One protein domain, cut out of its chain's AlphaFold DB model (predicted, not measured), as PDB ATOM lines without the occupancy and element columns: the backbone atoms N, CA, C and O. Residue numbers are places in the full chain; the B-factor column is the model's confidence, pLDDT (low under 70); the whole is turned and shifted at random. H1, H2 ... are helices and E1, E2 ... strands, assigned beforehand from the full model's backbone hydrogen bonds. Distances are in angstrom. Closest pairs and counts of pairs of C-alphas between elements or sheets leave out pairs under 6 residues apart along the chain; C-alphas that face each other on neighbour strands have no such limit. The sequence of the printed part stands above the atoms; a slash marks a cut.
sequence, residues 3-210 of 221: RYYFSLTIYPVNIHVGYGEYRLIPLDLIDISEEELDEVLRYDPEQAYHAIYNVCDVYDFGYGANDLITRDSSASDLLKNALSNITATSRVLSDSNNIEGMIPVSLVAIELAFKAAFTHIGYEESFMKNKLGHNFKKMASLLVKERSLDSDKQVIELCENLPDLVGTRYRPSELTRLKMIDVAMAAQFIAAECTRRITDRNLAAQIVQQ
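AT A GLANCE: This is residues 3 to 210 of the 221 residues of an uncharacterized protein of Psychrobacter sp. Sarcosine-02u-2 (UniProt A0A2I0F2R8). Helices H4, H5, H7, H8 and H9 form a bundle, and the long helix H3 packs on it, crossing H9 and meeting H4, and reaches beyond the bundle to H1 and H2. The small hairpin E1 and E2 packs on H3 and H4, H10 packs on H3, and H2 and H6 lie toward opposite ends of the longest axis. The printed part has 208 residues, with two named strands followed by ten named helices, H1 to H10; the strands form one antiparallel sheet and the class is mostly helix. It is compact, with a radius of gyration of the C-alphas of 16.8 A and spans of 53 by 46 by 27 A.

IN THESE COORDINATES: E1, residues 3 to 6, begins at C-alpha 3 (175.152, -97.641, 184.963), and E2 is residues 9 to 13. H1 is residues 26 to 29 and H2 residues 34 to 43. H3, residues 45 to 70, is 37.5 A long and begins at C-alpha 45 (183.709, -96.872, 167.018). H4, residues 76 to 94, measures 27.2 A, and H5, residues 102 to 121, 28.7 A. H6 is residues 125 to 132, H7 136 to 146 and H8 152 to 161. H9, residues 177 to 196, measures 28.9 A. H10, residues 203 to 208, ends at C-alpha 208 (170.364, -89.439, 165.391).

HOW THE PARTS SIT: The hub H3 touches five helices. With residues 54 to 65 alone it touches H9, the same way at a steep tilt of 48 degrees; the closest C-alphas, of Phe 61 and Ala 192, are 4.3 A apart. H3 touches H1 (Ile 52 and Pro 26, closest C-alphas 5.7 A) and H10 (Cys 56 and Ala 204, 5.1 A), and touches H2 only at the corner (Ala 48 and Leu 41, 6.1 A). H3 and H4 are a helical hairpin, closest at the C-alphas of Ile 69 and Ser 76, 4.7 A. H5 touches H4 (Ala 109 and Ala 82, 4.4 A) and H9 (Ala 113 and Ala 191, 5.2 A). H7 and H8, a hairpin, touch at Lys 137 and Cys 159, C-alphas 5.2 A apart. H5 and H6 only just touch, with 3 pairs of C-alphas within 8 A. In the hairpin E1 and E2, N 4 and O 11 are 2.9 A apart, within hydrogen-bond range. Every O i to N i+4 pair is within range in H2 to H10; H1 is too short for one.

THE WHOLE: The C-alphas farthest apart, of Glu 35 and Ser 126, are 52.8 A apart. The printed part has no cut. The links E2 to H1 and H8 to H9 are long. Mean pLDDT of the printed part is 85.0, with residues 3 to 10, 16 to 19, 96 to 98 and 165 to 174 under 70.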
ATOM      1  N   ARG A   3     173.938 -97.121 185.666       38.62
ATOM      2  CA  ARG A   3     175.152 -97.641 184.963       38.62
ATOM      3  C   ARG A   3     174.898 -98.363 183.614       38.62
ATOM      4  O   ARG A   3     173.891 -99.066 183.538       38.62
ATOM      5  N   TYR A   4     175.773 -98.211 182.594       41.41
ATOM      6  CA  TYR A   4     175.647 -98.778 181.216       41.41
ATOM      7  C   TYR A   4     176.936 -99.488 180.709       41.41
ATOM      8  O   TYR A   4     177.811 -99.783 181.508       41.41
ATOM      9  N   TYR A   5     177.028 -99.920 179.437       46.91
ATOM     10  CA  TYR A   5     177.956-100.995 179.010       46.91
ATOM     11  C   TYR A   5     178.696-100.707 177.700       46.91
ATOM     12  O   TYR A   5     178.098-100.208 176.746       46.91
ATOM     13  N   PHE A   6     179.968-101.122 177.673       37.69
ATOM     14  CA  PHE A   6     180.854-101.258 176.510       37.69
ATOM     15  C   PHE A   6     181.365-102.724 176.479       37.69
ATOM     16  O   PHE A   6     181.041-103.507 177.370       37.69
ATOM     17  N   SER A   7     182.128-103.144 175.467       35.47
ATOM     18  CA  SER A   7     182.726-104.491 175.315       35.47
ATOM     19  C   SER A   7     183.154-105.110 176.648       35.47
ATOM     20  O   SER A   7     184.006-104.526 177.307       35.47
ATOM     21  N   LEU A   8     182.602-106.280 177.021       44.59
ATOM     22  CA  LEU A   8     182.932-107.125 178.199       44.59
ATOM     23  C   LEU A   8     183.043-106.429 179.584       44.59
ATOM     24  O   LEU A   8     183.120-107.123 180.602       44.59
ATOM     25  N   THR A   9     182.962-105.101 179.637       54.75
ATOM     26  CA  THR A   9     183.309-104.208 180.743       54.75
ATOM     27  C   THR A   9     182.190-103.184 180.920       54.75
ATOM     28  O   THR A   9     181.650-102.609 179.976       54.75
ATOM     29  N   ILE A  10     181.792-102.997 182.174       65.50
ATOM     30  CA  ILE A  10     180.575-102.291 182.571       65.50
ATOM     31  C   ILE A  10     180.964-100.885 183.031       65.50
ATOM     32  O   ILE A  10     181.676-100.766 184.025       65.50
ATOM     33  N   TYR A  11     180.465 -99.843 182.362       70.69
ATOM     34  CA  TYR A  11     180.813 -98.447 182.644       70.69
ATOM     35  C   TYR A  11     179.622 -97.657 183.225       70.69
ATOM     36  O   TYR A  11     178.565 -97.522 182.600       70.69
ATOM     37  N   PRO A  12     179.732 -97.104 184.441       70.00
ATOM     38  CA  PRO A  12     178.677 -96.282 185.026       70.00
ATOM     39  C   PRO A  12     178.221 -95.130 184.123       70.00
ATOM     40  O   PRO A  12     179.032 -94.536 183.433       70.00
ATOM     41  N   VAL A  13     176.934 -94.765 184.169       74.31
ATOM     42  CA  VAL A  13     176.438 -93.493 183.635       74.31
ATOM     43  C   VAL A  13     175.871 -92.672 184.790       74.31
ATOM     44  O   VAL A  13     175.201 -93.149 185.716       74.31
ATOM     45  N   ASN A  14     176.178 -91.390 184.794       71.69
ATOM     46  CA  ASN A  14     175.843 -90.510 185.897       71.69
ATOM     47  C   ASN A  14     174.927 -89.401 185.408       71.69
ATOM     48  O   ASN A  14     175.353 -88.296 185.093       71.69
ATOM     49  N   ILE A  15     173.626 -89.700 185.390       73.12
ATOM     50  CA  ILE A  15     172.610 -88.682 185.128       73.12
ATOM     51  C   ILE A  15     172.235 -87.984 186.428       73.12
ATOM     52  O   ILE A  15     171.666 -88.592 187.341       73.12
ATOM     53  N   HIS A  16     172.551 -86.695 186.476       69.00
ATOM     54  CA  HIS A  16     172.076 -85.772 187.493       69.00
ATOM     55  C   HIS A  16     170.770 -85.141 187.007       69.00
ATOM     56  O   HIS A  16     170.673 -84.712 185.855       69.00
ATOM     57  N   VAL A  17     169.759 -85.102 187.877       67.19
ATOM     58  CA  VAL A  17     168.502 -84.405 187.585       67.19
ATOM     59  C   VAL A  17     168.693 -82.931 187.928       67.19
ATOM     60  O   VAL A  17     168.878 -82.585 189.094       67.19
ATOM     61  N   GLY A  18     168.688 -82.079 186.906       67.25
ATOM     62  CA  GLY A  18     168.794 -80.627 187.014       67.25
ATOM     63  C   GLY A  18     167.665 -79.938 186.251       67.25
ATOM     64  O   GLY A  18     167.066 -80.518 185.346       67.25
ATOM     65  N   TYR A  19     167.370 -78.692 186.621       65.69
ATOM     66  CA  TYR A  19     166.359 -77.862 185.962       65.69
ATOM     67  C   TYR A  19     167.035 -76.739 185.168       65.69
ATOM     68  O   TYR A  19     167.994 -76.140 185.651       65.69
ATOM     69  N   GLY A  20     166.511 -76.437 183.976       73.31
ATOM     70  CA  GLY A  20     167.016 -75.383 183.088       73.31
ATOM     71  C   GLY A  20     167.563 -75.915 181.761       73.31
ATOM     72  O   GLY A  20     167.465 -77.106 181.468       73.31
ATOM     73  N   GLU A  21     168.124 -75.015 180.955       72.44
ATOM     74  CA  GLU A  21     168.802 -75.353 179.701       72.44
ATOM     75  C   GLU A  21     170.292 -75.580 179.960       72.44
ATOM     76  O   GLU A  21     170.975 -74.726 180.527       72.44
ATOM     77  N   TYR A  22     170.808 -76.732 179.541       73.25
ATOM     78  CA  TYR A  22     172.229 -77.049 179.625       73.25
ATOM     79  C   TYR A  22     172.662 -77.862 178.410       73.25
ATOM     80  O   TYR A  22     171.886 -78.616 177.820       73.25
ATOM     81  N   ARG A  23     173.931 -77.703 178.026       76.69
ATOM     82  CA  ARG A  23     174.538 -78.519 176.978       76.69
ATOM     83  C   ARG A  23     174.870 -79.887 177.563       76.69
ATOM     84  O   ARG A  23     175.650 -79.974 178.506       76.69
ATOM     85  N   LEU A  24     174.297 -80.936 176.985       76.62
ATOM     86  CA  LEU A  24     174.605 -82.317 177.334       76.62
ATOM     87  C   LEU A  24     175.592 -82.895 176.316       76.62
ATOM     88  O   LEU A  24     175.340 -82.846 175.112       76.62
ATOM     89  N   ILE A  25     176.690 -83.462 176.804       81.81
ATOM     90  CA  ILE A  25     177.601 -84.295 176.019       81.81
ATOM     91  C   ILE A  25     177.459 -85.714 176.586       81.81
ATOM     92  O   ILE A  25     177.852 -85.941 177.725       81.81
ATOM     93  N   PRO A  26     176.844 -86.667 175.859       81.38
ATOM     94  CA  PRO A  26     176.557 -87.999 176.395       81.38
ATOM     95  C   PRO A  26     177.789 -88.764 176.879       81.38
ATOM     96  O   PRO A  26     177.687 -89.494 177.859       81.38
ATOM     97  N   LEU A  27     178.937 -88.584 176.216       81.06
ATOM     98  CA  LEU A  27     180.196 -89.220 176.609       81.06
ATOM     99  C   LEU A  27     180.657 -88.768 177.999       81.06
ATOM    100  O   LEU A  27     181.071 -89.611 178.783       81.06
ATOM    101  N   ASP A  28     180.466 -87.495 178.352       82.62
ATOM    102  CA  ASP A  28     180.815 -86.955 179.677       82.62
ATOM    103  C   ASP A  28     179.960 -87.558 180.805       82.62
ATOM    104  O   ASP A  28     180.272 -87.413 181.988       82.62
ATOM    105  N   LEU A  29     178.842 -88.210 180.464       83.06
ATOM    106  CA  LEU A  29     178.005 -88.895 181.446       83.06
ATOM    107  C   LEU A  29     178.500 -90.305 181.745       83.06
ATOM    108  O   LEU A  29     178.020 -90.897 182.710       83.06
ATOM    109  N   ILE A  30     179.402 -90.844 180.929       82.75
ATOM    110  CA  ILE A  30     179.961 -92.181 181.069       82.75
ATOM    111  C   ILE A  30     181.210 -92.088 181.946       82.75
ATOM    112  O   ILE A  30     182.120 -91.313 181.683       82.75
ATOM    113  N   ASP A  31     181.256 -92.904 182.987       84.25
ATOM    114  CA  ASP A  31     182.413 -93.064 183.862       84.25
ATOM    115  C   ASP A  31     183.413 -94.023 183.200       84.25
ATOM    116  O   ASP A  31     183.430 -95.214 183.506       84.25
ATOM    117  N   ILE A  32     184.154 -93.503 182.219       81.50
ATOM    118  CA  ILE A  32     185.217 -94.160 181.444       81.50
ATOM    119  C   ILE A  32     186.454 -93.254 181.447       81.50
ATOM    120  O   ILE A  32     186.322 -92.028 181.415       81.50
ATOM    121  N   SER A  33     187.656 -93.831 181.509       83.94
ATOM    122  CA  SER A  33     188.885 -93.034 181.409       83.94
ATOM    123  C   SER A  33     189.088 -92.491 179.988       83.94
ATOM    124  O   SER A  33     188.648 -93.103 179.017       83.94
ATOM    125  N   GLU A  34     189.772 -91.349 179.844       83.06
ATOM    126  CA  GLU A  34     190.080 -90.780 178.518       83.06
ATOM    127  C   GLU A  34     190.879 -91.767 177.648       83.06
ATOM    128  O   GLU A  34     190.602 -91.914 176.462       83.06
ATOM    129  N   GLU A  35     191.821 -92.492 178.257       83.56
ATOM    130  CA  GLU A  35     192.664 -93.490 177.589       83.56
ATOM    131  C   GLU A  35     191.832 -94.656 177.029       83.56
ATOM    132  O   GLU A  35     191.975 -95.015 175.859       83.56
ATOM    133  N   GLU A  36     190.916 -95.213 177.828       80.62
ATOM    134  CA  GLU A  36     190.015 -96.287 177.385       80.62
ATOM    135  C   GLU A  36     189.015 -95.795 176.335       80.62
ATOM    136  O   GLU A  36     188.723 -96.509 175.373       80.62
ATOM    137  N   LEU A  37     188.493 -94.575 176.486       81.69
ATOM    138  CA  LEU A  37     187.583 -93.983 175.510       81.69
ATOM    139  C   LEU A  37     188.270 -93.810 174.147       81.69
ATOM    140  O   LEU A  37     187.680 -94.151 173.118       81.69
ATOM    141  N   ASP A  38     189.519 -93.342 174.138       81.19
ATOM    142  CA  ASP A  38     190.337 -93.217 172.930       81.19
ATOM    143  C   ASP A  38     190.593 -94.577 172.263       81.19
ATOM    144  O   ASP A  38     190.561 -94.682 171.031       81.19
ATOM    145  N   GLU A  39     190.827 -95.631 173.048       82.31
ATOM    146  CA  GLU A  39     190.967 -96.991 172.523       82.31
ATOM    147  C   GLU A  39     189.668 -97.497 171.888       82.31
ATOM    148  O   GLU A  39     189.698 -97.981 170.751       82.31
ATOM    149  N   VAL A  40     188.524 -97.338 172.561       79.81
ATOM    150  CA  VAL A  40     187.215 -97.739 172.018       79.81
ATOM    151  C   VAL A  40     186.929 -96.985 170.722       79.81
ATOM    152  O   VAL A  40     186.608 -97.605 169.712       79.81
ATOM    153  N   LEU A  41     187.103 -95.662 170.704       80.56
ATOM    154  CA  LEU A  41     186.863 -94.851 169.505       80.56
ATOM    155  C   LEU A  41     187.775 -95.245 168.335       80.56
ATOM    156  O   LEU A  41     187.369 -95.140 167.175       80.56
ATOM    157  N   ARG A  42     188.998 -95.702 168.623       79.62
ATOM    158  CA  ARG A  42     189.973 -96.114 167.607       79.62
ATOM    159  C   ARG A  42     189.693 -97.502 167.039       79.62
ATOM    160  O   ARG A  42     189.851 -97.689 165.833       79.62
ATOM    161  N   TYR A  43     189.343 -98.466 167.886       83.56
ATOM    162  CA  TYR A  43     189.277 -99.879 167.501       83.56
ATOM    163  C   TYR A  43     187.851-100.409 167.318       83.56
ATOM    164  O   TYR A  43     187.659-101.330 166.525       83.56
ATOM    165  N   ASP A  44     186.860 -99.824 167.994       80.44
ATOM    166  CA  ASP A  44     185.444-100.201 167.909       80.44
ATOM    167  C   ASP A  44     184.523 -98.962 168.014       80.44
ATOM    168  O   ASP A  44     183.801 -98.763 168.997       80.44
ATOM    169  N   PRO A  45     184.526 -98.082 166.996       76.50
ATOM    170  CA  PRO A  45     183.709 -96.872 167.018       76.50
ATOM    171  C   PRO A  45     182.202 -97.170 167.057       76.50
ATOM    172  O   PRO A  45     181.446 -96.377 167.613       76.50
ATOM    173  N   GLU A  46     181.743 -98.306 166.513       78.12
ATOM    174  CA  GLU A  46     180.330 -98.716 166.592       78.12
ATOM    175  C   GLU A  46     179.869 -98.851 168.043       78.12
ATOM    176  O   GLU A  46     178.787 -98.385 168.412       78.12
ATOM    177  N   GLN A  47     180.720 -99.414 168.891       73.75
ATOM    178  CA  GLN A  47     180.448 -99.547 170.311       73.75
ATOM    179  C   GLN A  47     180.367 -98.211 171.048       73.75
ATOM    180  O   GLN A  47     179.498 -98.055 171.907       73.75
ATOM    181  N   ALA A  48     181.197 -97.229 170.691       77.75
ATOM    182  CA  ALA A  48     181.073 -95.881 171.246       77.75
ATOM    183  C   ALA A  48     179.702 -95.265 170.911       77.75
ATOM    184  O   ALA A  48     179.051 -94.673 171.776       77.75
ATOM    185  N   TYR A  49     179.208 -95.466 169.685       77.94
ATOM    186  CA  TYR A  49     177.872 -95.004 169.299       77.94
ATOM    187  C   TYR A  49     176.762 -95.726 170.065       77.94
ATOM    188  O   TYR A  49     175.819 -95.081 170.526       77.94
ATOM    189  N   HIS A  50     176.888 -97.040 170.265       78.00
ATOM    190  CA  HIS A  50     175.965 -97.795 171.112       78.00
ATOM    191  C   HIS A  50     175.942 -97.274 172.549       78.00
ATOM    192  O   HIS A  50     174.864 -97.091 173.110       78.00
ATOM    193  N   ALA A  51     177.102 -96.976 173.132       78.88
ATOM    194  CA  ALA A  51     177.185 -96.432 174.481       78.88
ATOM    195  C   ALA A  51     176.480 -95.073 174.601       78.88
ATOM    196  O   ALA A  51     175.732 -94.846 175.549       78.88
ATOM    197  N   ILE A  52     176.630 -94.197 173.610       82.88
ATOM    198  CA  ILE A  52     175.918 -92.913 173.568       82.88
ATOM    199  C   ILE A  52     174.396 -93.112 173.438       82.88
ATOM    200  O   ILE A  52     173.631 -92.428 174.120       82.88
ATOM    201  N   TYR A  53     173.929 -94.055 172.614       84.06
ATOM    202  CA  TYR A  53     172.499 -94.384 172.542       84.06
ATOM    203  C   TYR A  53     171.962 -94.906 173.871       84.06
ATOM    204  O   TYR A  53     170.894 -94.490 174.317       84.06
ATOM    205  N   ASN A  54     172.742 -95.745 174.543       84.81
ATOM    206  CA  ASN A  54     172.413 -96.232 175.871       84.81
ATOM    207  C   ASN A  54     172.305 -95.071 176.871       84.81
ATOM    208  O   ASN A  54     171.360 -95.035 177.656       84.81
ATOM    209  N   VAL A  55     173.195 -94.070 176.794       87.19
ATOM    210  CA  VAL A  55     173.085 -92.830 177.584       87.19
ATOM    211  C   VAL A  55     171.766 -92.091 177.298       87.19
ATOM    212  O   VAL A  55     171.129 -91.554 178.210       87.19
ATOM    213  N   CYS A  56     171.309 -92.084 176.047       90.00
ATOM    214  CA  CYS A  56     170.017 -91.494 175.702       90.00
ATOM    215  C   CYS A  56     168.847 -92.269 176.307       90.00
ATOM    216  O   CYS A  56     167.899 -91.651 176.781       90.00
ATOM    217  N   ASP A  57     168.913 -93.601 176.332       91.50
ATOM    218  CA  ASP A  57     167.873 -94.444 176.929       91.50
ATOM    219  C   ASP A  57     167.708 -94.159 178.427       91.50
ATOM    220  O   ASP A  57     166.587 -93.952 178.900       91.50
ATOM    221  N   VAL A  58     168.810 -94.041 179.178       89.94
ATOM    222  CA  VAL A  58     168.740 -93.626 180.594       89.94
ATOM    223  C   VAL A  58     168.100 -92.260 180.733       89.94
ATOM    224  O   VAL A  58     167.343 -92.031 181.674       89.94
ATOM    225  N   TYR A  59     168.505 -91.330 179.867       91.12
ATOM    226  CA  TYR A  59     168.131 -89.935 179.985       91.12
ATOM    227  C   TYR A  59     166.639 -89.792 179.729       91.12
ATOM    228  O   TYR A  59     165.920 -89.249 180.568       91.12
ATOM    229  N   ASP A  60     166.169 -90.357 178.621       93.56
ATOM    230  CA  ASP A  60     164.769 -90.327 178.216       93.56
ATOM    231  C   ASP A  60     163.886 -91.043 179.232       93.56
ATOM    232  O   ASP A  60     162.849 -90.505 179.627       93.56
ATOM    233  N   PHE A  61     164.317 -92.208 179.730       94.94
ATOM    234  CA  PHE A  61     163.572 -92.904 180.771       94.94
ATOM    235  C   PHE A  61     163.566 -92.127 182.091       94.94
ATOM    236  O   PHE A  61     162.507 -91.903 182.671       94.94
ATOM    237  N   GLY A  62     164.733 -91.693 182.568       92.31
ATOM    238  CA  GLY A  62     164.897 -91.023 183.856       92.31
ATOM    239  C   GLY A  62     164.160 -89.687 183.927       92.31
ATOM    240  O   GLY A  62     163.364 -89.474 184.844       92.31
ATOM    241  N   TYR A  63     164.381 -88.804 182.949       92.44
ATOM    242  CA  TYR A  63     163.701 -87.508 182.894       92.44
ATOM    243  C   TYR A  63     162.227 -87.648 182.529       92.44
ATOM    244  O   TYR A  63     161.399 -86.987 183.150       92.44
ATOM    245  N   GLY A  64     161.873 -88.517 181.578       94.25
ATOM    246  CA  GLY A  64     160.474 -88.707 181.199       94.25
ATOM    247  C   GLY A  64     159.642 -89.295 182.340       94.25
ATOM    248  O   GLY A  64     158.550 -88.803 182.627       94.25
ATOM    249  N   ALA A  65     160.183 -90.271 183.075       94.44
ATOM    250  CA  ALA A  65     159.535 -90.786 184.274       94.44
ATOM    251  C   ALA A  65     159.419 -89.710 185.363       94.44
ATOM    252  O   ALA A  65     158.353 -89.561 185.956       94.44
ATOM    253  N   ASN A  66     160.480 -88.931 185.607       93.75
ATOM    254  CA  ASN A  66     160.452 -87.839 186.582       93.75
ATOM    255  C   ASN A  66     159.399 -86.772 186.233       93.75
ATOM    256  O   ASN A  66     158.659 -86.333 187.112       93.75
ATOM    257  N   ASP A  67     159.282 -86.387 184.963       93.44
ATOM    258  CA  ASP A  67     158.278 -85.424 184.501       93.44
ATOM    259  C   ASP A  67     156.849 -85.929 184.751       93.44
ATOM    260  O   ASP A  67     155.991 -85.171 185.199       93.44
ATOM    261  N   LEU A  68     156.584 -87.218 184.515       95.25
ATOM    262  CA  LEU A  68     155.274 -87.819 184.782       95.25
ATOM    263  C   LEU A  68     154.985 -87.966 186.281       95.25
ATOM    264  O   LEU A  68     153.863 -87.702 186.711       95.25
ATOM    265  N   ILE A  69     155.989 -88.347 187.074       94.12
ATOM    266  CA  ILE A  69     155.875 -88.500 188.532       94.12
ATOM    267  C   ILE A  69     155.614 -87.149 189.205       94.12
ATOM    268  O   ILE A  69     154.752 -87.041 190.072       94.12
ATOM    269  N   THR A  70     156.344 -86.107 188.809       92.69
ATOM    270  CA  THR A  70     156.208 -84.759 189.392       92.69
ATOM    271  C   THR A  70     154.882 -84.086 189.036       92.69
ATOM    272  O   THR A  70     154.442 -83.193 189.756       92.69
ATOM    273  N   ARG A  71     154.224 -84.537 187.962       93.06
ATOM    274  CA  ARG A  71     152.889 -84.091 187.536       93.06
ATOM    275  C   ARG A  71     151.746 -84.956 188.082       93.06
ATOM    276  O   ARG A  71     150.620 -84.791 187.626       93.06
ATOM    277  N   ASP A  72     152.030 -85.866 189.014       90.75
ATOM    278  CA  ASP A  72     151.044 -86.766 189.629       90.75
ATOM    279  C   ASP A  72     150.263 -87.610 188.599       90.75
ATOM    280  O   ASP A  72     149.046 -87.781 188.663       90.75
ATOM    281  N   SER A  73     150.968 -88.131 187.587       93.88
ATOM    282  CA  SER A  73     150.365 -89.020 186.590       93.88
ATOM    283  C   SER A  73     149.836 -90.302 187.243       93.88
ATOM    284  O   SER A  73     150.470 -90.857 188.141       93.88
ATOM    285  N   SER A  74     148.746 -90.865 186.713       92.75
ATOM    286  CA  SER A  74     148.242 -92.196 187.095       92.75
ATOM    287  C   SER A  74     149.281 -93.318 186.932       92.75
ATOM    288  O   SER A  74     149.177 -94.360 187.573       92.75
ATOM    289  N   ALA A  75     150.312 -93.108 186.107       95.06
ATOM    290  CA  ALA A  75     151.418 -94.040 185.898       95.06
ATOM    291  C   ALA A  75     152.554 -93.921 186.941       95.06
ATOM    292  O   ALA A  75     153.512 -94.696 186.888       95.06
ATOM    293  N   SER A  76     152.482 -92.965 187.875       95.44
ATOM    294  CA  SER A  76     153.607 -92.574 188.742       95.44
ATOM    295  C   SER A  76     154.203 -93.727 189.544       95.44
ATOM    296  O   SER A  76     155.421 -93.895 189.566       95.44
ATOM    297  N   ASP A  77     153.375 -94.550 190.188       96.19
ATOM    298  CA  ASP A  77     153.877 -95.637 191.035       96.19
ATOM    299  C   ASP A  77     154.506 -96.768 190.215       96.19
ATOM    300  O   ASP A  77     155.535 -97.327 190.605       96.19
ATOM    301  N   LEU A  78     153.954 -97.054 189.032       97.50
ATOM    302  CA  LEU A  78     154.546 -98.002 188.086       97.50
ATOM    303  C   LEU A  78     155.920 -97.511 187.614       97.50
ATOM    304  O   LEU A  78     156.873 -98.289 187.609       97.50
ATOM    305  N   LEU A  79     156.054 -96.217 187.307       97.38
ATOM    306  CA  LEU A  79     157.317 -95.603 186.890       97.38
ATOM    307  C   LEU A  79     158.362 -95.580 188.012       97.38
ATOM    308  O   LEU A  79     159.510 -95.951 187.774       97.38
ATOM    309  N   LYS A  80     157.983 -95.222 189.247       96.19
ATOM    310  CA  LYS A  80     158.883 -95.288 190.419       96.19
ATOM    311  C   LYS A  80     159.422 -96.703 190.627       96.19
ATOM    312  O   LYS A  80     160.620 -96.893 190.867       96.19
ATOM    313  N   ASN A  81     158.553 -97.703 190.498       97.06
ATOM    314  CA  ASN A  81     158.937 -99.103 190.638       97.06
ATOM    315  C   ASN A  81     159.810 -99.570 189.462       97.06
ATOM    316  O   ASN A  81     160.796-100.274 189.686       97.06
ATOM    317  N   ALA A  82     159.515 -99.149 188.229       96.88
ATOM    318  CA  ALA A  82     160.340 -99.447 187.060       96.88
ATOM    319  C   ALA A  82     161.751 -98.844 187.201       96.88
ATOM    320  O   ALA A  82     162.741 -99.561 187.053       96.88
ATOM    321  N   LEU A  83     161.860 -97.569 187.599       94.12
ATOM    322  CA  LEU A  83     163.135 -96.899 187.895       94.12
ATOM    323  C   LEU A  83     163.929 -97.630 188.981       94.12
ATOM    324  O   LEU A  83     165.144 -97.817 188.852       94.12
ATOM    325  N   SER A  84     163.250 -98.069 190.042       93.81
ATOM    326  CA  SER A  84     163.879 -98.821 191.132       93.81
ATOM    327  C   SER A  84     164.444-100.158 190.645       93.81
ATOM    328  O   SER A  84     165.566-100.513 191.009       93.81
ATOM    329  N   ASN A  85     163.728-100.869 189.767       94.25
ATOM    330  CA  ASN A  85     164.187-102.138 189.195       94.25
ATOM    331  C   ASN A  85     165.329-101.957 188.180       94.25
ATOM    332  O   ASN A  85     166.286-102.731 188.213       94.25
ATOM    333  N   ILE A  86     165.306-100.916 187.339       91.88
ATOM    334  CA  ILE A  86     166.451-100.572 186.471       91.88
ATOM    335  C   ILE A  86     167.685-100.219 187.313       91.88
ATOM    336  O   ILE A  86     168.794-100.669 187.026       91.88
ATOM    337  N   THR A  87     167.500 -99.480 188.408       88.69
ATOM    338  CA  THR A  87     168.594 -99.156 189.337       88.69
ATOM    339  C   THR A  87     169.145-100.413 190.015       88.69
ATOM    340  O   THR A  87     170.359-100.569 190.133       88.69
ATOM    341  N   ALA A  88     168.274-101.331 190.445       88.56
ATOM    342  CA  ALA A  88     168.685-102.611 191.016       88.56
ATOM    343  C   ALA A  88     169.455-103.465 189.998       88.56
ATOM    344  O   ALA A  88     170.524-103.971 190.324       88.56
ATOM    345  N   THR A  89     168.969-103.543 188.759       87.12
ATOM    346  CA  THR A  89     169.632-104.225 187.635       87.12
ATOM    347  C   THR A  89     171.062-103.713 187.454       87.12
ATOM    348  O   THR A  89     172.013-104.490 187.470       87.12
ATOM    349  N   SER A  90     171.236-102.389 187.405       83.00
ATOM    350  CA  SER A  90     172.548-101.733 187.308       83.00
ATOM    351  C   SER A  90     173.496-102.070 188.472       83.00
ATOM    352  O   SER A  90     174.708-102.190 188.263       83.00
ATOM    353  N   ARG A  91     172.972-102.225 189.694       83.12
ATOM    354  CA  ARG A  91     173.769-102.612 190.869       83.12
ATOM    355  C   ARG A  91     174.207-104.069 190.800       83.12
ATOM    356  O   ARG A  91     175.375-104.339 191.041       83.12
ATOM    357  N   VAL A  92     173.294-104.973 190.436       83.44
ATOM    358  CA  VAL A  92     173.592-106.407 190.295       83.44
ATOM    359  C   VAL A  92     174.634-106.638 189.206       83.44
ATOM    360  O   VAL A  92     175.560-107.407 189.403       83.44
ATOM    361  N   LEU A  93     174.549-105.913 188.094       77.00
ATOM    362  CA  LEU A  93     175.553-105.986 187.035       77.00
ATOM    363  C   LEU A  93     176.944-105.533 187.485       77.00
ATOM    364  O   LEU A  93     177.943-106.094 187.043       77.00
ATOM    365  N   SER A  94     177.012-104.544 188.381       74.44
ATOM    366  CA  SER A  94     178.283-104.089 188.957       74.44
ATOM    367  C   SER A  94     178.896-105.113 189.918       74.44
ATOM    368  O   SER A  94     180.087-105.031 190.210       74.44
ATOM    369  N   ASP A  95     178.104-106.062 190.420       73.88
ATOM    370  CA  ASP A  95     178.573-107.153 191.263       73.88
ATOM    371  C   ASP A  95     178.944-108.357 190.384       73.88
ATOM    372  O   ASP A  95     178.095-109.056 189.824       73.88
ATOM    373  N   SER A  96     180.246-108.618 190.241       65.44
ATOM    374  CA  SER A  96     180.752-109.707 189.402       65.44
ATOM    375  C   SER A  96     180.289-111.096 189.851       65.44
ATOM    376  O   SER A  96     180.360-112.029 189.048       65.44
ATOM    377  N   ASN A  97     179.822-111.237 191.096       68.06
ATOM    378  CA  ASN A  97     179.649-112.529 191.756       68.06
ATOM    379  C   ASN A  97     178.232-113.112 191.650       68.06
ATOM    380  O   ASN A  97     178.061-114.296 191.938       68.06
ATOM    381  N   ASN A  98     177.218-112.336 191.244       69.81
ATOM    382  CA  ASN A  98     175.842-112.841 191.134       69.81
ATOM    383  C   ASN A  98     175.006-112.095 190.082       69.81
ATOM    384  O   ASN A  98     174.061-111.377 190.398       69.81
ATOM    385  N   ILE A  99     175.349-112.292 188.810       77.00
ATOM    386  CA  ILE A  99     174.672-111.626 187.693       77.00
ATOM    387  C   ILE A  99     173.297-112.242 187.350       77.00
ATOM    388  O   ILE A  99     172.439-111.557 186.804       77.00
ATOM    389  N   GLU A 100     173.027-113.499 187.728       77.81
ATOM    390  CA  GLU A 100     171.749-114.176 187.428       77.81
ATOM    391  C   GLU A 100     170.541-113.476 188.062       77.81
ATOM    392  O   GLU A 100     169.468-113.389 187.456       77.81
ATOM    393  N   GLY A 101     170.732-112.900 189.255       79.88
ATOM    394  CA  GLY A 101     169.698-112.157 189.973       79.88
ATOM    395  C   GLY A 101     169.153-110.944 189.214       79.88
ATOM    396  O   GLY A 101     168.098-110.426 189.583       79.88
ATOM    397  N   MET A 102     169.818-110.499 188.142       85.62
ATOM    398  CA  MET A 102     169.365-109.347 187.372       85.62
ATOM    399  C   MET A 102     168.240-109.676 186.383       85.62
ATOM    400  O   MET A 102     167.484-108.774 186.026       85.62
ATOM    401  N   ILE A 103     168.122-110.926 185.907       88.75
ATOM    402  CA  ILE A 103     167.128-111.269 184.873       88.75
ATOM    403  C   ILE A 103     165.715-110.967 185.392       88.75
ATOM    404  O   ILE A 103     165.002-110.203 184.738       88.75
ATOM    405  N   PRO A 104     165.296-111.452 186.580       88.56
ATOM    406  CA  PRO A 104     163.941-111.201 187.057       88.56
ATOM    407  C   PRO A 104     163.659-109.713 187.297       88.56
ATOM    408  O   PRO A 104     162.568-109.252 186.973       88.56
ATOM    409  N   VAL A 105     164.623-108.948 187.826       91.25
ATOM    410  CA  VAL A 105     164.440-107.501 188.062       91.25
ATOM    411  C   VAL A 105     164.400-106.703 186.754       91.25
ATOM    412  O   VAL A 105     163.598-105.780 186.637       91.25
ATOM    413  N   SER A 106     165.163-107.110 185.735       93.12
ATOM    414  CA  SER A 106     165.125-106.512 184.391       93.12
ATOM    415  C   SER A 106     163.762-106.724 183.732       93.12
ATOM    416  O   SER A 106     163.137-105.783 183.246       93.12
ATOM    417  N   LEU A 107     163.249-107.955 183.773       94.00
ATOM    418  CA  LEU A 107     161.948-108.295 183.194       94.00
ATOM    419  C   LEU A 107     160.783-107.610 183.930       94.00
ATOM    420  O   LEU A 107     159.821-107.180 183.297       94.00
ATOM    421  N   VAL A 108     160.880-107.451 185.256       94.88
ATOM    422  CA  VAL A 108     159.904-106.670 186.034       94.88
ATOM    423  C   VAL A 108     159.950-105.190 185.651       94.88
ATOM    424  O   VAL A 108     158.894-104.577 185.510       94.88
ATOM    425  N   ALA A 109     161.135-104.610 185.432       96.44
ATOM    426  CA  ALA A 109     161.243-103.231 184.956       96.44
ATOM    427  C   ALA A 109     160.529-103.030 183.609       96.44
ATOM    428  O   ALA A 109     159.767-102.074 183.465       96.44
ATOM    429  N   ILE A 110     160.722-103.960 182.666       97.19
ATOM    430  CA  ILE A 110     160.049-103.961 181.357       97.19
ATOM    431  C   ILE A 110     158.531-103.993 181.528       97.19
ATOM    432  O   ILE A 110     157.819-103.166 180.960       97.19
ATOM    433  N   GLU A 111     158.028-104.929 182.334       96.56
ATOM    434  CA  GLU A 111     156.592-105.070 182.574       96.56
ATOM    435  C   GLU A 111     155.980-103.787 183.148       96.56
ATOM    436  O   GLU A 111     154.927-103.333 182.693       96.56
ATOM    437  N   LEU A 112     156.641-103.200 184.145       97.44
ATOM    438  CA  LEU A 112     156.180-101.982 184.800       97.44
ATOM    439  C   LEU A 112     156.215-100.780 183.856       97.44
ATOM    440  O   LEU A 112     155.280 -99.984 183.885       97.44
ATOM    441  N   ALA A 113     157.230-100.666 182.997       98.19
ATOM    442  CA  ALA A 113     157.310 -99.597 182.004       98.19
ATOM    443  C   ALA A 113     156.185 -99.695 180.958       98.19
ATOM    444  O   ALA A 113     155.528 -98.693 180.671       98.19
ATOM    445  N   PHE A 114     155.885-100.899 180.456       98.44
ATOM    446  CA  PHE A 114     154.740-101.106 179.563       98.44
ATOM    447  C   PHE A 114     153.421-100.751 180.242       98.44
ATOM    448  O   PHE A 114     152.605-100.022 179.679       98.44
ATOM    449  N   LYS A 115     153.205-101.252 181.463       97.69
ATOM    450  CA  LYS A 115     151.987-100.957 182.223       97.69
ATOM    451  C   LYS A 115     151.854 -99.465 182.498       97.69
ATOM    452  O   LYS A 115     150.772 -98.931 182.306       97.69
ATOM    453  N   ALA A 116     152.942 -98.784 182.858       97.94
ATOM    454  CA  ALA A 116     152.955 -97.337 183.030       97.94
ATOM    455  C   ALA A 116     152.506 -96.612 181.754       97.94
ATOM    456  O   ALA A 116     151.638 -95.742 181.820       97.94
ATOM    457  N   ALA A 117     153.037 -97.005 180.592       98.12
ATOM    458  CA  ALA A 117     152.636 -96.422 179.316       98.12
ATOM    459  C   ALA A 117     151.152 -96.658 179.010       98.12
ATOM    460  O   ALA A 117     150.445 -95.718 178.655       98.12
ATOM    461  N   PHE A 118     150.641 -97.870 179.215       98.31
ATOM    462  CA  PHE A 118     149.221 -98.160 179.003       98.31
ATOM    463  C   PHE A 118     148.307 -97.428 179.988       98.31
ATOM    464  O   PHE A 118     147.288 -96.882 179.566       98.31
ATOM    465  N   THR A 119     148.681 -97.348 181.266       97.50
ATOM    466  CA  THR A 119     147.974 -96.536 182.265       97.50
ATOM    467  C   THR A 119     147.919 -95.073 181.839       97.50
ATOM    468  O   THR A 119     146.862 -94.454 181.921       97.50
ATOM    469  N   HIS A 120     149.028 -94.529 181.329       96.88
ATOM    470  CA  HIS A 120     149.078 -93.158 180.830       96.88
ATOM    471  C   HIS A 120     148.205 -92.951 179.580       96.88
ATOM    472  O   HIS A 120     147.556 -91.919 179.443       96.88
ATOM    473  N   ILE A 121     148.146 -93.940 178.681       96.75
ATOM    474  CA  ILE A 121     147.281 -93.917 177.489       96.75
ATOM    475  C   ILE A 121     145.786 -94.038 177.860       96.75
ATOM    476  O   ILE A 121     144.933 -93.639 177.071       96.75
ATOM    477  N   GLY A 122     145.462 -94.528 179.063       96.75
ATOM    478  CA  GLY A 122     144.090 -94.635 179.575       96.75
ATOM    479  C   GLY A 122     143.527 -96.057 179.602       96.75
ATOM    480  O   GLY A 122     142.313 -96.236 179.655       96.75
ATOM    481  N   TYR A 123     144.379 -97.085 179.552       97.00
ATOM    482  CA  TYR A 123     143.936 -98.468 179.721       97.00
ATOM    483  C   TYR A 123     143.653 -98.806 181.186       97.00
ATOM    484  O   TYR A 123     144.456 -98.542 182.079       97.00
ATOM    485  N   GLU A 124     142.541 -99.505 181.395       94.19
ATOM    486  CA  GLU A 124     142.138-100.036 182.695       94.19
ATOM    487  C   GLU A 124     143.070-101.152 183.189       94.19
ATOM    488  O   GLU A 124     143.509-102.022 182.424       94.19
ATOM    489  N   GLU A 125     143.288-101.211 184.505       92.38
ATOM    490  CA  GLU A 125     144.105-102.256 185.137       92.38
ATOM    491  C   GLU A 125     143.580-103.663 184.825       92.38
ATOM    492  O   GLU A 125     144.341-104.584 184.514       92.38
ATOM    493  N   SER A 126     142.254-103.818 184.827       92.81
ATOM    494  CA  SER A 126     141.594-105.083 184.501       92.81
ATOM    495  C   SER A 126     141.905-105.552 183.074       92.81
ATOM    496  O   SER A 126     142.109-106.750 182.854       92.81
ATOM    497  N   PHE A 127     142.006-104.635 182.106       93.44
ATOM    498  CA  PHE A 127     142.394-104.964 180.737       93.44
ATOM    499  C   PHE A 127     143.844-105.443 180.692       93.44
ATOM    500  O   PHE A 127     144.120-106.516 180.147       93.44
ATOM    501  N   MET A 128     144.759-104.696 181.314       92.75
ATOM    502  CA  MET A 128     146.179-105.055 181.349       92.75
ATOM    503  C   MET A 128     146.387-106.427 181.994       92.75
ATOM    504  O   MET A 128     147.071-107.275 181.424       92.75
ATOM    505  N   LYS A 129     145.726-106.702 183.121       89.56
ATOM    506  CA  LYS A 129     145.817-107.992 183.818       89.56
ATOM    507  C   LYS A 129     145.264-109.152 182.988       89.56
ATOM    508  O   LYS A 129     145.912-110.189 182.884       89.56
ATOM    509  N   ASN A 130     144.086-108.983 182.387       89.25
ATOM    510  CA  ASN A 130     143.359-110.089 181.757       89.25
ATOM    511  C   ASN A 130     143.751-110.337 180.292       89.25
ATOM    512  O   ASN A 130     143.600-111.455 179.801       89.25
ATOM    513  N   LYS A 131     144.191-109.303 179.563       90.44
ATOM    514  CA  LYS A 131     144.477-109.389 178.119       90.44
ATOM    515  C   LYS A 131     145.968-109.379 177.802       90.44
ATOM    516  O   LYS A 131     146.379-110.089 176.879       90.44
ATOM    517  N   LEU A 132     146.760-108.618 178.559       90.50
ATOM    518  CA  LEU A 132     148.210-108.516 178.358       90.50
ATOM    519  C   LEU A 132     148.976-109.461 179.293       90.50
ATOM    520  O   LEU A 132     149.859-110.187 178.836       90.50
ATOM    521  N   GLY A 133     148.600-109.521 180.574       87.88
ATOM    522  CA  GLY A 133     149.262-110.356 181.578       87.88
ATOM    523  C   GLY A 133     150.746-109.998 181.708       87.88
ATOM    524  O   GLY A 133     151.073-108.836 181.922       87.88
ATOM    525  N   HIS A 134     151.621-110.993 181.535       88.25
ATOM    526  CA  HIS A 134     153.087-110.841 181.492       88.25
ATOM    527  C   HIS A 134     153.658-111.024 180.069       88.25
ATOM    528  O   HIS A 134     154.830-111.334 179.891       88.25
ATOM    529  N   ASN A 135     152.821-110.918 179.027       92.12
ATOM    530  CA  ASN A 135     153.229-111.226 177.657       92.12
ATOM    531  C   ASN A 135     153.827-109.993 176.957       92.12
ATOM    532  O   ASN A 135     153.095-109.180 176.387       92.12
ATOM    533  N   PHE A 136     155.158-109.895 176.954       94.56
ATOM    534  CA  PHE A 136     155.883-108.768 176.356       94.56
ATOM    535  C   PHE A 136     155.606-108.593 174.863       94.56
ATOM    536  O   PHE A 136     155.422-107.467 174.417       94.56
ATOM    537  N   LYS A 137     155.474-109.683 174.095       94.75
ATOM    538  CA  LYS A 137     155.121-109.608 172.667       94.75
ATOM    539  C   LYS A 137     153.778-108.904 172.451       94.75
ATOM    540  O   LYS A 137     153.675-108.015 171.614       94.75
ATOM    541  N   LYS A 138     152.745-109.263 173.220       95.31
ATOM    542  CA  LYS A 138     151.426-108.608 173.137       95.31
ATOM    543  C   LYS A 138     151.489-107.143 173.561       95.31
ATOM    544  O   LYS A 138     150.837-106.317 172.929       95.31
ATOM    545  N   MET A 139     152.253-106.836 174.609       97.31
ATOM    546  CA  MET A 139     152.457-105.462 175.071       97.31
ATOM    547  C   MET A 139     153.155-104.616 174.004       97.31
ATOM    548  O   MET A 139     152.633-103.570 173.640       97.31
ATOM    549  N   ALA A 140     154.260-105.095 173.431       97.75
ATOM    550  CA  ALA A 140     154.983-104.403 172.369       97.75
ATOM    551  C   ALA A 140     154.088-104.129 171.154       97.75
ATOM    552  O   ALA A 140     153.955-102.981 170.738       97.75
ATOM    553  N   SER A 141     153.404-105.156 170.636       97.31
ATOM    554  CA  SER A 141     152.518-105.001 169.476       97.31
ATOM    555  C   SER A 141     151.383-104.006 169.725       97.31
ATOM    556  O   SER A 141     151.014-103.264 168.816       97.31
ATOM    557  N   LEU A 142     150.807-103.991 170.933       97.88
ATOM    558  CA  LEU A 142     149.757-103.033 171.270       97.88
ATOM    559  C   LEU A 142     150.322-101.617 171.420       97.88
ATOM    560  O   LEU A 142     149.751-100.689 170.863       97.88
ATOM    561  N   LEU A 143     151.446-101.448 172.120       98.12
ATOM    562  CA  LEU A 143     152.048-100.132 172.334       98.12
ATOM    563  C   LEU A 143     152.439 -99.471 171.007       98.12
ATOM    564  O   LEU A 143     152.103 -98.312 170.792       98.12
ATOM    565  N   VAL A 144     153.078-100.224 170.106       97.75
ATOM    566  CA  VAL A 144     153.438 -99.771 168.751       97.75
ATOM    567  C   VAL A 144     152.205 -99.331 167.960       97.75
ATOM    568  O   VAL A 144     152.234 -98.317 167.268       97.75
ATOM    569  N   LYS A 145     151.094-100.066 168.087       97.50
ATOM    570  CA  LYS A 145     149.833 -99.712 167.428       97.50
ATOM    571  C   LYS A 145     149.239 -98.408 167.972       97.50
ATOM    572  O   LYS A 145     148.706 -97.626 167.190       97.50
ATOM    573  N   GLU A 146     149.291 -98.195 169.284       97.50
ATOM    574  CA  GLU A 146     148.727 -97.001 169.930       97.50
ATOM    575  C   GLU A 146     149.613 -95.759 169.737       97.50
ATOM    576  O   GLU A 146     149.108 -94.647 169.575       97.50
ATOM    577  N   ARG A 147     150.939 -95.933 169.766       97.00
ATOM    578  CA  ARG A 147     151.945 -94.863 169.700       97.00
ATOM    579  C   ARG A 147     153.177 -95.353 168.925       97.00
ATOM    580  O   ARG A 147     154.105 -95.904 169.510       97.00
ATOM    581  N   SER A 148     153.187 -95.158 167.611       96.06
ATOM    582  CA  SER A 148     154.288 -95.586 166.731       96.06
ATOM    583  C   SER A 148     155.502 -94.648 166.811       96.06
ATOM    584  O   SER A 148     155.334 -93.435 166.943       96.06
ATOM    585  N   LEU A 149     156.710 -95.215 166.721       93.75
ATOM    586  CA  LEU A 149     157.997 -94.524 166.545       93.75
ATOM    587  C   LEU A 149     158.893 -95.304 165.559       93.75
ATOM    588  O   LEU A 149     158.673 -96.482 165.291       93.75
ATOM    589  N   ASP A 150     159.973 -94.689 165.072       90.44
ATOM    590  CA  ASP A 150     160.912 -95.328 164.126       90.44
ATOM    591  C   ASP A 150     161.543 -96.638 164.652       90.44
ATOM    592  O   ASP A 150     161.942 -97.519 163.888       90.44
ATOM    593  N   SER A 151     161.614 -96.780 165.972       90.81
ATOM    594  CA  SER A 151     162.156 -97.913 166.726       90.81
ATOM    595  C   SER A 151     161.176 -99.084 166.913       90.81
ATOM    596  O   SER A 151     161.539-100.089 167.529       90.81
ATOM    597  N   ASP A 152     159.949 -99.009 166.382       94.94
ATOM    598  CA  ASP A 152     158.886-100.012 166.582       94.94
ATOM    599  C   ASP A 152     159.345-101.450 166.309       94.94
ATOM    600  O   ASP A 152     159.100-102.363 167.103       94.94
ATOM    601  N   LYS A 153     160.054-101.656 165.192       94.44
ATOM    602  CA  LYS A 153     160.559-102.977 164.800       94.44
ATOM    603  C   LYS A 153     161.507-103.555 165.855       94.44
ATOM    604  O   LYS A 153     161.392-104.728 166.195       94.44
ATOM    605  N   GLN A 154     162.405-102.732 166.384       92.75
ATOM    606  CA  GLN A 154     163.397-103.143 167.376       92.75
ATOM    607  C   GLN A 154     162.744-103.491 168.716       92.75
ATOM    608  O   GLN A 154     163.121-104.482 169.337       92.75
ATOM    609  N   VAL A 155     161.736-102.722 169.142       95.69
ATOM    610  CA  VAL A 155     160.961-103.022 170.359       95.69
ATOM    611  C   VAL A 155     160.271-104.382 170.237       95.69
ATOM    612  O   VAL A 155     160.366-105.200 171.152       95.69
ATOM    613  N   ILE A 156     159.618-104.652 169.102       96.06
ATOM    614  CA  ILE A 156     158.954-105.941 168.859       96.06
ATOM    615  C   ILE A 156     159.979-107.078 168.863       96.06
ATOM    616  O   ILE A 156     159.799-108.042 169.606       96.06
ATOM    617  N   GLU A 157     161.059-106.956 168.088       94.31
ATOM    618  CA  GLU A 157     162.098-107.989 167.989       94.31
ATOM    619  C   GLU A 157     162.727-108.302 169.353       94.31
ATOM    620  O   GLU A 157     162.912-109.472 169.690       94.31
ATOM    621  N   LEU A 158     163.011-107.292 170.181       93.44
ATOM    622  CA  LEU A 158     163.511-107.523 171.535       93.44
ATOM    623  C   LEU A 158     162.494-108.275 172.390       93.44
ATOM    624  O   LEU A 158     162.841-109.290 172.991       93.44
ATOM    625  N   CYS A 159     161.239-107.822 172.424       94.75
ATOM    626  CA  CYS A 159     160.199-108.444 173.243       94.75
ATOM    627  C   CYS A 159     159.874-109.888 172.836       94.75
ATOM    628  O   CYS A 159     159.421-110.661 173.681       94.75
ATOM    629  N   GLU A 160     160.105-110.267 171.579       91.88
ATOM    630  CA  GLU A 160     159.982-111.654 171.111       91.88
ATOM    631  C   GLU A 160     161.116-112.563 171.596       91.88
ATOM    632  O   GLU A 160     160.910-113.770 171.719       91.88
ATOM    633  N   ASN A 161     162.286-111.992 171.891       89.19
ATOM    634  CA  ASN A 161     163.490-112.722 172.288       89.19
ATOM    635  C   ASN A 161     163.780-112.663 173.799       89.19
ATOM    636  O   ASN A 161     164.770-113.245 174.252       89.19
ATOM    637  N   LEU A 162     162.955-111.963 174.584       89.75
ATOM    638  CA  LEU A 162     163.096-111.919 176.040       89.75
ATOM    639  C   LEU A 162     162.809-113.294 176.667       89.75
ATOM    640  O   LEU A 162     161.888-113.992 176.233       89.75
ATOM    641  N   PRO A 163     163.545-113.676 177.724       84.12
ATOM    642  CA  PRO A 163     163.243-114.888 178.469       84.12
ATOM    643  C   PRO A 163     161.887-114.786 179.180       84.12
ATOM    644  O   PRO A 163     161.422-113.702 179.536       84.12
ATOM    645  N   ASP A 164     161.261-115.938 179.425       76.00
ATOM    646  CA  ASP A 164     160.005-115.995 180.173       76.00
ATOM    647  C   ASP A 164     160.220-115.590 181.643       76.00
ATOM    648  O   ASP A 164     160.975-116.222 182.393       76.00
ATOM    649  N   LEU A 165     159.516-114.540 182.072       65.62
ATOM    650  CA  LEU A 165     159.570-114.001 183.431       65.62
ATOM    651  C   LEU A 165     159.211-115.046 184.495       65.62
ATOM    652  O   LEU A 165     159.790-115.036 185.581       65.62
ATOM    653  N   VAL A 166     158.261-115.942 184.211       61.41
ATOM    654  CA  VAL A 166     157.840-116.961 185.186       61.41
ATOM    655  C   VAL A 166     158.831-118.123 185.203       61.41
ATOM    656  O   VAL A 166     159.261-118.542 186.278       61.41
ATOM    657  N   GLY A 167     159.249-118.606 184.030       61.72
ATOM    658  CA  GLY A 167     160.223-119.695 183.905       61.72
ATOM    659  C   GLY A 167     161.585-119.397 184.543       61.72
ATOM    660  O   GLY A 167     162.165-120.278 185.178       61.72
ATOM    661  N   THR A 168     162.062-118.152 184.450       62.50
ATOM    662  CA  THR A 168     163.368-117.710 184.991       62.50
ATOM    663  C   THR A 168     163.467-117.742 186.519       62.50
ATOM    664  O   THR A 168     164.569-117.736 187.053       62.50
ATOM    665  N   ARG A 169     162.344-117.818 187.246       60.34
ATOM    666  CA  ARG A 169     162.341-117.901 188.721       60.34
ATOM    667  C   ARG A 169     162.542-119.313 189.265       60.34
ATOM    668  O   ARG A 169     162.882-119.464 190.434       60.34
ATOM    669  N   TYR A 170     162.290-120.332 188.449       53.94
ATOM    670  CA  TYR A 170     162.239-121.728 188.894       53.94
ATOM    671  C   TYR A 170     163.325-122.605 188.270       53.94
ATOM    672  O   TYR A 170     163.362-123.808 188.534       53.94
ATOM    673  N   ARG A 171     164.199-122.034 187.434       56.56
ATOM    674  CA  ARG A 171     165.301-122.748 186.787       56.56
ATOM    675  C   ARG A 171     166.568-121.896 186.835       56.56
ATOM    676  O   ARG A 171     166.468-120.706 186.539       56.56
ATOM    677  N   PRO A 172     167.731-122.484 187.169       59.09
ATOM    678  CA  PRO A 172     169.014-121.830 186.952       59.09
ATOM    679  C   PRO A 172     169.103-121.354 185.503       59.09
ATOM    680  O   PRO A 172     168.668-122.054 184.582       59.09
ATOM    681  N   SER A 173     169.619-120.149 185.305       60.75
ATOM    682  CA  SER A 173     169.776-119.583 183.973       60.75
ATOM    683  C   SER A 173     170.897-120.325 183.235       60.75
ATOM    684  O   SER A 173     172.059-120.198 183.600       60.75
ATOM    685  N   GLU A 174     170.584-121.031 182.144       66.00
ATOM    686  CA  GLU A 174     171.600-121.549 181.203       66.00
ATOM    687  C   GLU A 174     172.204-120.436 180.315       66.00
ATOM    688  O   GLU A 174     172.971-120.706 179.390       66.00
ATOM    689  N   LEU A 175     171.840-119.168 180.552       71.88
ATOM    690  CA  LEU A 175     172.302-118.043 179.749       71.88
ATOM    691  C   LEU A 175     173.768-117.722 180.034       71.88
ATOM    692  O   LEU A 175     174.223-117.686 181.176       71.88
ATOM    693  N   THR A 176     174.500-117.398 178.973       78.06
ATOM    694  CA  THR A 176     175.846-116.840 179.092       78.06
ATOM    695  C   THR A 176     175.791-115.459 179.748       78.06
ATOM    696  O   THR A 176     174.792-114.747 179.634       78.06
ATOM    697  N   ARG A 177     176.895-115.029 180.379       78.44
ATOM    698  CA  ARG A 177     177.047-113.673 180.944       78.44
ATOM    699  C   ARG A 177     176.645-112.579 179.948       78.44
ATOM    700  O   ARG A 177     175.957-111.639 180.329       78.44
ATOM    701  N   LEU A 178     177.035-112.733 178.682       77.38
ATOM    702  CA  LEU A 178     176.688-111.806 177.604       77.38
ATOM    703  C   LEU A 178     175.179-111.749 177.366       77.38
ATOM    704  O   LEU A 178     174.603-110.669 177.390       77.38
ATOM    705  N   LYS A 179     174.515-112.905 177.244       80.19
ATOM    706  CA  LYS A 179     173.067-112.933 177.006       80.19
ATOM    707  C   LYS A 179     172.269-112.375 178.179       80.19
ATOM    708  O   LYS A 179     171.204-111.793 178.017       80.19
ATOM    709  N   MET A 180     172.813-112.560 179.369       83.88
ATOM    710  CA  MET A 180     172.357-111.926 180.586       83.88
ATOM    711  C   MET A 180     172.431-110.392 180.450       83.88
ATOM    712  O   MET A 180     171.412-109.719 180.608       83.88
ATOM    713  N   ILE A 181     173.598-109.836 180.111       82.81
ATOM    714  CA  ILE A 181     173.772-108.388 179.904       82.81
ATOM    715  C   ILE A 181     172.795-107.867 178.838       82.81
ATOM    716  O   ILE A 181     172.157-106.842 179.069       82.81
ATOM    717  N   ASP A 182     172.577-108.601 177.742       85.38
ATOM    718  CA  ASP A 182     171.604-108.221 176.706       85.38
ATOM    719  C   ASP A 182     170.191-108.013 177.267       85.38
ATOM    720  O   ASP A 182     169.483-107.103 176.838       85.38
ATOM    721  N   VAL A 183     169.761-108.828 178.238       89.00
ATOM    722  CA  VAL A 183     168.441-108.678 178.878       89.00
ATOM    723  C   VAL A 183     168.369-107.389 179.693       89.00
ATOM    724  O   VAL A 183     167.353-106.694 179.651       89.00
ATOM    725  N   ALA A 184     169.438-107.045 180.412       88.56
ATOM    726  CA  ALA A 184     169.502-105.796 181.163       88.56
ATOM    727  C   ALA A 184     169.483-104.571 180.235       88.56
ATOM    728  O   ALA A 184     168.732-103.624 180.477       88.56
ATOM    729  N   MET A 185     170.238-104.633 179.135       87.62
ATOM    730  CA  MET A 185     170.245-103.602 178.095       87.62
ATOM    731  C   MET A 185     168.876-103.444 177.442       87.62
ATOM    732  O   MET A 185     168.371-102.329 177.305       87.62
ATOM    733  N   ALA A 186     168.235-104.562 177.096       92.12
ATOM    734  CA  ALA A 186     166.885-104.562 176.553       92.12
ATOM    735  C   ALA A 186     165.889-103.932 177.534       92.12
ATOM    736  O   ALA A 186     165.005-103.197 177.104       92.12
ATOM    737  N   ALA A 187     166.040-104.162 178.843       94.19
ATOM    738  CA  ALA A 187     165.169-103.550 179.839       94.19
ATOM    739  C   ALA A 187     165.288-102.027 179.878       94.19
ATOM    740  O   ALA A 187     164.267-101.340 179.931       94.19
ATOM    741  N   GLN A 188     166.510-101.502 179.807       92.50
ATOM    742  CA  GLN A 188     166.761-100.063 179.758       92.50
ATOM    743  C   GLN A 188     166.182 -99.444 178.481       92.50
ATOM    744  O   GLN A 188     165.399 -98.496 178.563       92.50
ATOM    745  N   PHE A 189     166.490-100.037 177.324       94.44
ATOM    746  CA  PHE A 189     165.972 -99.593 176.032       94.44
ATOM    747  C   PHE A 189     164.437 -99.615 175.995       94.44
ATOM    748  O   PHE A 189     163.809 -98.605 175.693       94.44
ATOM    749  N   ILE A 190     163.801-100.731 176.367       97.44
ATOM    750  CA  ILE A 190     162.337-100.857 176.332       97.44
ATOM    751  C   ILE A 190     161.670 -99.877 177.310       97.44
ATOM    752  O   ILE A 190     160.629 -99.303 176.984       97.44
ATOM    753  N   ALA A 191     162.256 -99.639 178.487       97.56
ATOM    754  CA  ALA A 191     161.729 -98.658 179.433       97.56
ATOM    755  C   ALA A 191     161.786 -97.222 178.879       97.56
ATOM    756  O   ALA A 191     160.812 -96.467 179.003       97.56
ATOM    757  N   ALA A 192     162.885 -96.868 178.208       96.56
ATOM    758  CA  ALA A 192     163.019 -95.601 177.496       96.56
ATOM    759  C   ALA A 192     161.991 -95.486 176.366       96.56
ATOM    760  O   ALA A 192     161.279 -94.491 176.274       96.56
ATOM    761  N   GLU A 193     161.823 -96.540 175.574       97.62
ATOM    762  CA  GLU A 193     160.866 -96.611 174.468       97.62
ATOM    763  C   GLU A 193     159.404 -96.480 174.908       97.62
ATOM    764  O   GLU A 193     158.609 -95.818 174.234       97.62
ATOM    765  N   CYS A 194     159.043 -97.064 176.051       98.00
ATOM    766  CA  CYS A 194     157.731 -96.857 176.660       98.00
ATOM    767  C   CYS A 194     157.523 -95.384 177.024       98.00
ATOM    768  O   CYS A 194     156.448 -94.834 176.800       98.00
ATOM    769  N   THR A 195     158.568 -94.738 177.540       97.25
ATOM    770  CA  THR A 195     158.514 -93.360 178.044       97.25
ATOM    771  C   THR A 195     158.525 -92.326 176.919       97.25
ATOM    772  O   THR A 195     157.747 -91.373 176.959       97.25
ATOM    773  N   ARG A 196     159.309 -92.543 175.857       97.12
ATOM    774  CA  ARG A 196     159.324 -91.720 174.631       97.12
ATOM    775  C   ARG A 196     157.961 -91.643 173.943       97.12
ATOM    776  O   ARG A 196     157.663 -90.669 173.271       97.12
ATOM    777  N   ARG A 197     157.125 -92.674 174.098       97.00
ATOM    778  CA  ARG A 197     155.775 -92.737 173.505       97.00
ATOM    779  C   ARG A 197     154.709 -91.986 174.297       97.00
ATOM    780  O   ARG A 197     153.610 -91.777 173.782       97.00
ATOM    781  N   ILE A 198     155.009 -91.616 175.538       96.12
ATOM    782  CA  ILE A 198     154.072 -90.972 176.470       96.12
ATOM    783  C   ILE A 198     154.617 -89.649 177.034       96.12
ATOM    784  O   ILE A 198     154.011 -89.059 177.924       96.12
ATOM    785  N   THR A 199     155.766 -89.185 176.540       95.19
ATOM    786  CA  THR A 199     156.404 -87.920 176.924       95.19
ATOM    787  C   THR A 199     157.068 -87.270 175.714       95.19
ATOM    788  O   THR A 199     157.327 -87.932 174.715       95.19
ATOM    789  N   ASP A 200     157.425 -85.992 175.836       92.25
ATOM    790  CA  ASP A 200     158.209 -85.276 174.820       92.25
ATOM    791  C   ASP A 200     159.730 -85.517 174.953       92.25
ATOM    792  O   ASP A 200     160.535 -84.889 174.261       92.25
ATOM    793  N   ARG A 201     160.163 -86.398 175.870       92.25
ATOM    794  CA  ARG A 201     161.583 -86.706 176.093       92.25
ATOM    795  C   ARG A 201     162.054 -87.735 175.073       92.25
ATOM    796  O   ARG A 201     161.670 -88.899 175.142       92.25
ATOM    797  N   ASN A 202     162.873 -87.288 174.123       92.56
ATOM    798  CA  ASN A 202     163.456 -88.146 173.096       92.56
ATOM    799  C   ASN A 202     164.822 -87.616 172.624       92.56
ATOM    800  O   ASN A 202     164.994 -87.176 171.484       92.56
ATOM    801  N   LEU A 203     165.797 -87.623 173.531       90.38
ATOM    802  CA  LEU A 203     167.190 -87.299 173.254       90.38
ATOM    803  C   LEU A 203     167.781 -88.252 172.209       90.38
ATOM    804  O   LEU A 203     168.539 -87.801 171.354       90.38
ATOM    805  N   ALA A 204     167.396 -89.534 172.222       89.06
ATOM    806  CA  ALA A 204     167.879 -90.494 171.226       89.06
ATOM    807  C   ALA A 204     167.589 -90.024 169.792       89.06
ATOM    808  O   ALA A 204     168.499 -89.986 168.963       89.06
ATOM    809  N   ALA A 205     166.362 -89.576 169.508       87.62
ATOM    810  CA  ALA A 205     166.018 -89.025 168.198       87.62
ATOM    811  C   ALA A 205     166.800 -87.741 167.869       87.62
ATOM    812  O   ALA A 205     167.171 -87.538 166.713       87.62
ATOM    813  N   GLN A 206     167.087 -86.894 168.863       86.81
ATOM    814  CA  GLN A 206     167.881 -85.675 168.659       86.81
ATOM    815  C   GLN A 206     169.327 -85.996 168.265       86.81
ATOM    816  O   GLN A 206     169.864 -85.354 167.365       86.81
ATOM    817  N   ILE A 207     169.947 -87.007 168.882       82.88
ATOM    818  CA  ILE A 207     171.319 -87.421 168.552       82.88
ATOM    819  C   ILE A 207     171.402 -88.032 167.153       82.88
ATOM    820  O   ILE A 207     172.318 -87.701 166.406       82.88
ATOM    821  N   VAL A 208     170.419 -88.843 166.747       77.12
ATOM    822  CA  VAL A 208     170.364 -89.439 165.391       77.12
ATOM    823  C   VAL A 208     170.343 -88.364 164.299       77.12
ATOM    824  O   VAL A 208     170.791 -88.596 163.175       77.12
ATOM    825  N   GLN A 209     169.786 -87.193 164.610       77.19
ATOM    826  CA  GLN A 209     169.685 -86.066 163.686       77.19
ATOM    827  C   GLN A 209     170.972 -85.225 163.623       77.19
ATOM    828  O   GLN A 209     171.108 -84.404 162.712       77.19
ATOM    829  N   GLN A 210     171.928 -85.420 164.539       72.88
ATOM    830  CA  GLN A 210     173.213 -84.723 164.504       72.88
ATOM    831  C   GLN A 210     174.111 -85.272 163.390       72.88
ATOM    832  O   GLN A 210     174.217 -86.474 163.148       72.88
TER     833      GLN A 210